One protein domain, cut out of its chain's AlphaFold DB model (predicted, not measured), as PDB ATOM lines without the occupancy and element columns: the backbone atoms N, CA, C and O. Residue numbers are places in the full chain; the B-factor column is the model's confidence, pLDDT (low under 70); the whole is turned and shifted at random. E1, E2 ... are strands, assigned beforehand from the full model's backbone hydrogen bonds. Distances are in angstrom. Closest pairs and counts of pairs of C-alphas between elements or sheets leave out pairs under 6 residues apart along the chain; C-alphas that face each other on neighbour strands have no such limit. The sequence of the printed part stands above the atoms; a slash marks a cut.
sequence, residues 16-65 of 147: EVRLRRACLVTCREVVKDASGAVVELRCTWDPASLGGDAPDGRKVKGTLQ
ATOM      1  N   GLU A  16     211.111 262.831 179.513       93.06
ATOM      2  CA  GLU A  16     210.311 264.049 179.457       93.06
ATOM      3  C   GLU A  16     209.029 263.909 180.291       93.06
ATOM      4  O   GLU A  16     208.344 262.881 180.260       93.06
ATOM      5  N   VAL A  17     208.691 264.958 181.039       94.62
ATOM      6  CA  VAL A  17     207.485 265.034 181.874       94.62
ATOM      7  C   VAL A  17     206.807 266.388 181.726       94.62
ATOM      8  O   VAL A  17     207.435 267.372 181.343       94.62
ATOM      9  N   ARG A  18     205.525 266.459 182.092       94.25
ATOM     10  CA  ARG A  18     204.799 267.725 182.209       94.25
ATOM     11  C   ARG A  18     204.983 268.316 183.598       94.25
ATOM     12  O   ARG A  18     204.740 267.639 184.595       94.25
ATOM     13  N   LEU A  19     205.313 269.594 183.675       94.19
ATOM     14  CA  LEU A  19     205.129 270.371 184.892       94.19
ATOM     15  C   LEU A  19     203.686 270.879 184.946       94.19
ATOM     16  O   LEU A  19     203.158 271.433 183.979       94.19
ATOM     17  N   ARG A  20     203.004 270.645 186.070       91.69
ATOM     18  CA  ARG A  20     201.588 270.992 186.232       91.69
ATOM     19  C   ARG A  20     201.372 272.488 185.970       91.69
ATOM     20  O   ARG A  20     201.978 273.316 186.642       91.69
ATOM     21  N   ARG A  21     200.463 272.813 185.037       89.69
ATOM     22  CA  ARG A  21     200.137 274.187 184.593       89.69
ATOM     23  C   ARG A  21     201.321 274.972 183.999       89.69
ATOM     24  O   ARG A  21     201.306 276.194 184.036       89.69
ATOM     25  N   ALA A  22     202.336 274.290 183.475       91.50
ATOM     26  CA  ALA A  22     203.489 274.934 182.855       91.50
ATOM     27  C   ALA A  22     203.792 274.294 181.496       91.50
ATOM     28  O   ALA A  22     202.964 274.385 180.594       91.50
ATOM     29  N   CYS A  23     204.956 273.666 181.357       93.69
ATOM     30  CA  CYS A  23     205.514 273.162 180.106       93.69
ATOM     31  C   CYS A  23     206.026 271.719 180.255       93.69
ATOM     32  O   CYS A  23     206.004 271.128 181.343       93.69
ATOM     33  N   LEU A  24     206.492 271.149 179.148       94.44
ATOM     34  CA  LEU A  24     207.251 269.906 179.114       94.44
ATOM     35  C   LEU A  24     208.728 270.162 179.423       94.44
ATOM     36  O   LEU A  24     209.329 271.119 178.932       94.44
ATOM     37  N   VAL A  25     209.306 269.279 180.237       95.62
ATOM     38  CA  VAL A  25     210.692 269.356 180.705       95.62
ATOM     39  C   VAL A  25     211.370 268.001 180.529       95.62
ATOM     40  O   VAL A  25     210.829 266.975 180.939       95.62
ATOM     41  N   THR A  26     212.570 268.011 179.949       95.44
ATOM     42  CA  THR A  26     213.431 266.841 179.739       95.44
ATOM     43  C   THR A  26     214.685 266.940 180.601       95.44
ATOM     44  O   THR A  26     215.424 267.922 180.510       95.44
ATOM     45  N   CYS A  27     214.960 265.911 181.405       96.25
ATOM     46  CA  CYS A  27     216.177 265.845 182.218       96.25
ATOM     47  C   CYS A  27     217.389 265.496 181.353       96.25
ATOM     48  O   CYS A  27     217.393 264.469 180.672       96.25
ATOM     49  N   ARG A  28     218.429 266.329 181.402       96.50
ATOM     50  CA  ARG A  28     219.676 266.128 180.653       96.50
ATOM     51  C   ARG A  28     220.790 265.582 181.528       96.50
ATOM     52  O   ARG A  28     221.490 264.677 181.097       96.50
ATOM     53  N   GLU A  29     220.914 266.092 182.747       95.56
ATOM     54  CA  GLU A  29     222.022 265.758 183.639       95.56
ATOM     55  C   GLU A  29     221.544 265.675 185.091       95.56
ATOM     56  O   GLU A  29     220.676 266.442 185.520       95.56
ATOM     57  N   VAL A  30     222.131 264.741 185.838       96.31
ATOM     58  CA  VAL A  30     221.957 264.582 187.284       96.31
ATOM     59  C   VAL A  30     223.293 264.915 187.932       96.31
ATOM     60  O   VAL A  30     224.257 264.169 187.769       96.31
ATOM     61  N   VAL A  31     223.353 266.025 188.660       96.44
ATOM     62  CA  VAL A  31     224.567 266.453 189.359       96.44
ATOM     63  C   VAL A  31     224.545 265.886 190.773       96.44
ATOM     64  O   VAL A  31     223.528 265.962 191.474       96.44
ATOM     65  N   LYS A  32     225.677 265.319 191.193       96.62
ATOM     66  CA  LYS A  32     225.859 264.725 192.517       96.62
ATOM     67  C   LYS A  32     227.002 265.383 193.266       96.62
ATOM     68  O   LYS A  32     227.958 265.848 192.651       96.62
ATOM     69  N   ASP A  33     226.901 265.379 194.585       96.75
ATOM     70  CA  ASP A  33     228.019 265.739 195.450       96.75
ATOM     71  C   ASP A  33     229.010 264.572 195.630       96.75
ATOM     72  O   ASP A  33     228.842 263.479 195.081       96.75
ATOM     73  N   ALA A  34     230.054 264.803 196.431       97.19
ATOM     74  CA  ALA A  34     231.088 263.811 196.723       97.19
ATOM     75  C   ALA A  34     230.571 262.566 197.471       97.19
ATOM     76  O   ALA A  34     231.211 261.520 197.419       97.19
ATOM     77  N   SER A  35     229.424 262.661 198.152       96.12
ATOM     78  CA  SER A  35     228.781 261.524 198.823       96.12
ATOM     79  C   SER A  35     227.921 260.683 197.871       96.12
ATOM     80  O   SER A  35     227.471 259.595 198.228       96.12
ATOM     81  N   GLY A  36     227.693 261.175 196.649       94.69
ATOM     82  CA  GLY A  36     226.808 260.563 195.665       94.69
ATOM     83  C   GLY A  36     225.341 260.983 195.800       94.69
ATOM     84  O   GLY A  36     224.496 260.430 195.087       94.69
ATOM     85  N   ALA A  37     225.020 261.950 196.666       95.44
ATOM     86  CA  ALA A  37     223.672 262.492 196.794       95.44
ATOM     87  C   ALA A  37     223.349 263.431 195.622       95.44
ATOM     88  O   ALA A  37     224.199 264.192 195.163       95.44
ATOM     89  N   VAL A  38     222.112 263.368 195.116       94.81
ATOM     90  CA  VAL A  38     221.647 264.235 194.020       94.81
ATOM     91  C   VAL A  38     221.381 265.636 194.562       94.81
ATOM     92  O   VAL A  38     220.534 265.796 195.438       94.81
ATOM     93  N   VAL A  39     222.063 266.637 194.005       96.69
ATOM     94  CA  VAL A  39     221.977 268.039 194.457       96.69
ATOM     95  C   VAL A  39     221.353 268.973 193.422       96.69
ATOM     96  O   VAL A  39     220.778 269.994 193.786       96.69
ATOM     97  N   GLU A  40     221.406 268.619 192.136       95.69
ATOM     98  CA  GLU A  40     220.846 269.433 191.054       95.69
ATOM     99  C   GLU A  40     220.424 268.547 189.874       95.69
ATOM    100  O   GLU A  40     221.074 267.553 189.542       95.69
ATOM    101  N   LEU A  41     219.321 268.923 189.224       95.94
ATOM    102  CA  LEU A  41     218.882 268.346 187.955       95.94
ATOM    103  C   LEU A  41     218.936 269.430 186.885       95.94
ATOM    104  O   LEU A  41     218.213 270.424 186.975       95.94
ATOM    105  N   ARG A  42     219.730 269.217 185.837       97.06
ATOM    106  CA  ARG A  42     219.769 270.137 184.696       97.06
ATOM    107  C   ARG A  42     218.842 269.636 183.619       97.06
ATOM    108  O   ARG A  42     218.965 268.511 183.128       97.06
ATOM    109  N   CYS A  43     217.898 270.488 183.255       96.88
ATOM    110  CA  CYS A  43     216.834 270.141 182.338       96.88
ATOM    111  C   CYS A  43     216.736 271.157 181.204       96.88
ATOM    112  O   CYS A  43     217.036 272.336 181.373       96.88
ATOM    113  N   THR A  44     216.252 270.695 180.058       96.88
ATOM    114  CA  THR A  44     215.749 271.556 178.982       96.88
ATOM    115  C   THR A  44     214.232 271.575 179.039       96.88
ATOM    116  O   THR A  44     213.626 270.573 179.419       96.88
ATOM    117  N   TRP A  45     213.608 272.668 178.623       94.94
ATOM    118  CA  TRP A  45     212.155 272.773 178.543       94.94
ATOM    119  C   TRP A  45     211.727 273.204 177.142       94.94
ATOM    120  O   TRP A  45     212.528 273.783 176.410       94.94
ATOM    121  N   ASP A  46     210.486 272.889 176.776       93.88
ATOM    122  CA  ASP A  46     209.890 273.270 175.495       93.88
ATOM    123  C   ASP A  46     208.968 274.494 175.662       93.88
ATOM    124  O   ASP A  46     207.874 274.352 176.226       93.88
ATOM    125  N   PRO A  47     209.352 275.680 175.149       92.19
ATOM    126  CA  PRO A  47     208.522 276.880 175.195       92.19
ATOM    127  C   PRO A  47     207.179 276.757 174.492       92.19
ATOM    128  O   PRO A  47     206.199 277.342 174.953       92.19
ATOM    129  N   ALA A  48     207.107 275.970 173.421       91.56
ATOM    130  CA  ALA A  48     205.889 275.817 172.641       91.56
ATOM    131  C   ALA A  48     204.822 274.982 173.371       91.56
ATOM    132  O   ALA A  48     203.656 275.008 172.993       91.56
ATOM    133  N   SER A  49     205.209 274.273 174.433       91.50
ATOM    134  CA  SER A  49     204.306 273.469 175.264       91.50
ATOM    135  C   SER A  49     203.717 274.219 176.468       91.50
ATOM    136  O   SER A  49     203.011 273.624 177.291       91.50
ATOM    137  N   LEU A  50     204.032 275.510 176.623       88.06
ATOM    138  CA  LEU A  50     203.548 276.311 177.741       88.06
ATOM    139  C   LEU A  50     202.016 276.423 177.710       88.06
ATOM    140  O   LEU A  50     201.428 276.841 176.719       88.06
ATOM    141  N   GLY A  51     201.371 276.092 178.829       75.31
ATOM    142  CA  GLY A  51     199.919 276.212 178.987       75.31
ATOM    143  C   GLY A  51     199.143 274.930 178.694       75.31
ATOM    144  O   GLY A  51     197.932 274.896 178.907       75.31
ATOM    145  N   GLY A  52     199.810 273.845 178.299       69.25
ATOM    146  CA  GLY A  52     199.140 272.561 178.157       69.25
ATOM    147  C   GLY A  52     199.906 271.601 177.278       69.25
ATOM    148  O   GLY A  52     200.758 270.862 177.769       69.25
ATOM    149  N   ASP A  53     199.525 271.551 176.009       75.00
ATOM    150  CA  ASP A  53     199.930 270.497 175.089       75.00
ATOM    151  C   ASP A  53     201.062 270.934 174.167       75.00
ATOM    152  O   ASP A  53     201.194 272.104 173.821       75.00
ATOM    153  N   ALA A  54     201.895 269.969 173.784       81.38
ATOM    154  CA  ALA A  54     202.919 270.203 172.786       81.38
ATOM    155  C   ALA A  54     202.260 270.245 171.394       81.38
ATOM    156  O   ALA A  54     201.449 269.366 171.080       81.38
ATOM    157  N   PRO A  55     202.593 271.235 170.550       81.38
ATOM    158  CA  PRO A  55     201.959 271.415 169.243       81.38
ATOM    159  C   PRO A  55     202.271 270.283 168.256       81.38
ATOM    160  O   PRO A  55     201.532 270.078 167.299       81.38
ATOM    161  N   ASP A  56     203.334 269.517 168.505       86.38
ATOM    162  CA  ASP A  56     203.710 268.318 167.750       86.38
ATOM    163  C   ASP A  56     202.886 267.066 168.129       86.38
ATOM    164  O   ASP A  56     203.064 265.997 167.544       86.38
ATOM    165  N   GLY A  57     201.978 267.174 169.107       82.31
ATOM    166  CA  GLY A  57     201.082 266.098 169.527       82.31
ATOM    167  C   GLY A  57     201.741 265.004 170.373       82.31
ATOM    168  O   GLY A  57     201.097 263.985 170.660       82.31
ATOM    169  N   ARG A  58     203.002 265.174 170.801       86.69
ATOM    170  CA  ARG A  58     203.685 264.154 171.610       86.69
ATOM    171  C   ARG A  58     203.042 264.004 172.987       86.69
ATOM    172  O   ARG A  58     202.675 264.967 173.660       86.69
ATOM    173  N   LYS A  59     202.912 262.751 173.425       84.00
ATOM    174  CA  LYS A  59     202.271 262.397 174.698       84.00
ATOM    175  C   LYS A  59     203.313 262.076 175.757       84.00
ATOM    176  O   LYS A  59     204.076 261.124 175.616       84.00
ATOM    177  N   VAL A  60     203.262 262.799 176.870       89.56
ATOM    178  CA  VAL A  60     204.017 262.475 178.087       89.56
ATOM    179  C   VAL A  60     203.130 261.731 179.078       89.56
ATOM    180  O   VAL A  60     201.941 262.011 179.212       89.56
ATOM    181  N   LYS A  61     203.705 260.753 179.781       87.88
ATOM    182  CA  LYS A  61     202.949 259.871 180.692       87.88
ATOM    183  C   LYS A  61     202.837 260.416 182.119       87.88
ATOM    184  O   LYS A  61     202.037 259.911 182.898       87.88
ATOM    185  N   GLY A  62     203.649 261.416 182.461       91.31
ATOM    186  CA  GLY A  62     203.789 261.949 183.813       91.31
ATOM    187  C   GLY A  62     203.500 263.438 183.903       91.31
ATOM    188  O   GLY A  62     203.959 264.205 183.058       91.31
ATOM    189  N   THR A  63     202.790 263.848 184.956       93.69
ATOM    190  CA  THR A  63     202.683 265.253 185.372       93.69
ATOM    191  C   THR A  63     203.222 265.407 186.792       93.69
ATOM    192  O   THR A  63     202.784 264.694 187.695       93.69
ATOM    193  N   LEU A  64     204.164 266.328 186.991       94.75
ATOM    194  CA  LEU A  64     204.783 266.630 188.279       94.75
ATOM    195  C   LEU A  64     204.285 267.972 188.825       94.75
ATOM    196  O   LEU A  64     204.109 268.939 188.082       94.75
ATOM    197  N   GLN A  65     204.076 268.032 190.140       93.56
ATOM    198  CA  GLN A  65     203.955 269.301 190.859       93.56
ATOM    199  C   GLN A  65     205.345 269.945 190.966       93.56
ATOM    200  O   GLN A  65     206.351 269.242 191.037       93.56
TER     201      GLN A  65
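AT A GLANCE: This is residues 16 to 65 of the 147 residues of the protein "Glutamine--tRNA ligase" of mine drainage metagenome (UniProt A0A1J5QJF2). A long, strongly twisted hairpin of two strands, E2 and E3, makes the length of this domain; at the end where E2 begins and E3 ends, the short strand E1 pairs beside E2, and a long unnamed stretch loops out and back to E1. The turn between E2 and E3 makes the other end of the rod. The printed part has 50 residues with no named helix and three named strands, E1, E2 and E3 along the chain, which form one antiparallel sheet in the order E1, E2, E3. The class is all strand, though only 22 of the 50 printed residues are in named elements. The whole is loose, with a radius of gyration of the C-alphas of 12.9 A, and spans 41 by 17 by 15 A.

HOW THE PARTS SIT: Begin with E2, residues 24 to 32, the inner strand of the sheet; it bends by 55 degrees at residue 28. Beside it look for E3, residues 38 to 46, an edge strand that is antiparallel to E2 at 155 degrees between their directions. The two are a hairpin: C-alphas 25 and 45, which face each other, are 4.3 A apart, and C-alphas 32 and 38 at the other end are 4.5 A apart. Look there for N 28 and O 42, within hydrogen-bond range at 2.8 A, and for N 46 and O 24 at 3.0 A. The other edge strand is E1, residues 16 to 19, antiparallel to E2 and a hairpin with it. C-alphas 16 and 26 face each other at 4.2 A, and N 17 and O 25 are within hydrogen-bond range at 2.9 A. Residues 63 to 64, outside the named strands, form a short parallel pairing with residues 18 to 19 of E1. The sheet is strongly twisted, its C-alphas lying up to 5.0 A off their best plane.

IN THESE COORDINATES: Find C-alpha 24 at (207.251, 269.906, 179.114); from there E2 runs 23.5 A to C-alpha 32 at (225.859, 264.725, 192.517). E3 returns over 23.7 A from Val 38 to C-alpha 46 at (209.890, 273.270, 175.495). The short E1 covers 9.8 A from Glu 16 to Leu 19.

THE WHOLE: The two C-alphas farthest apart are those of Ser 35 and Pro 55, at 41.1 A. The printed part has no cut, and the links from E1 to E2 and from E2 to E3 are tight. Residues 47 to 65 hold no named element; their C-alphas lie 9 to 17 A from the mean of the C-alphas. The mean pLDDT of the printed part is 91.7, and one printed residue, Gly 52, is under 70.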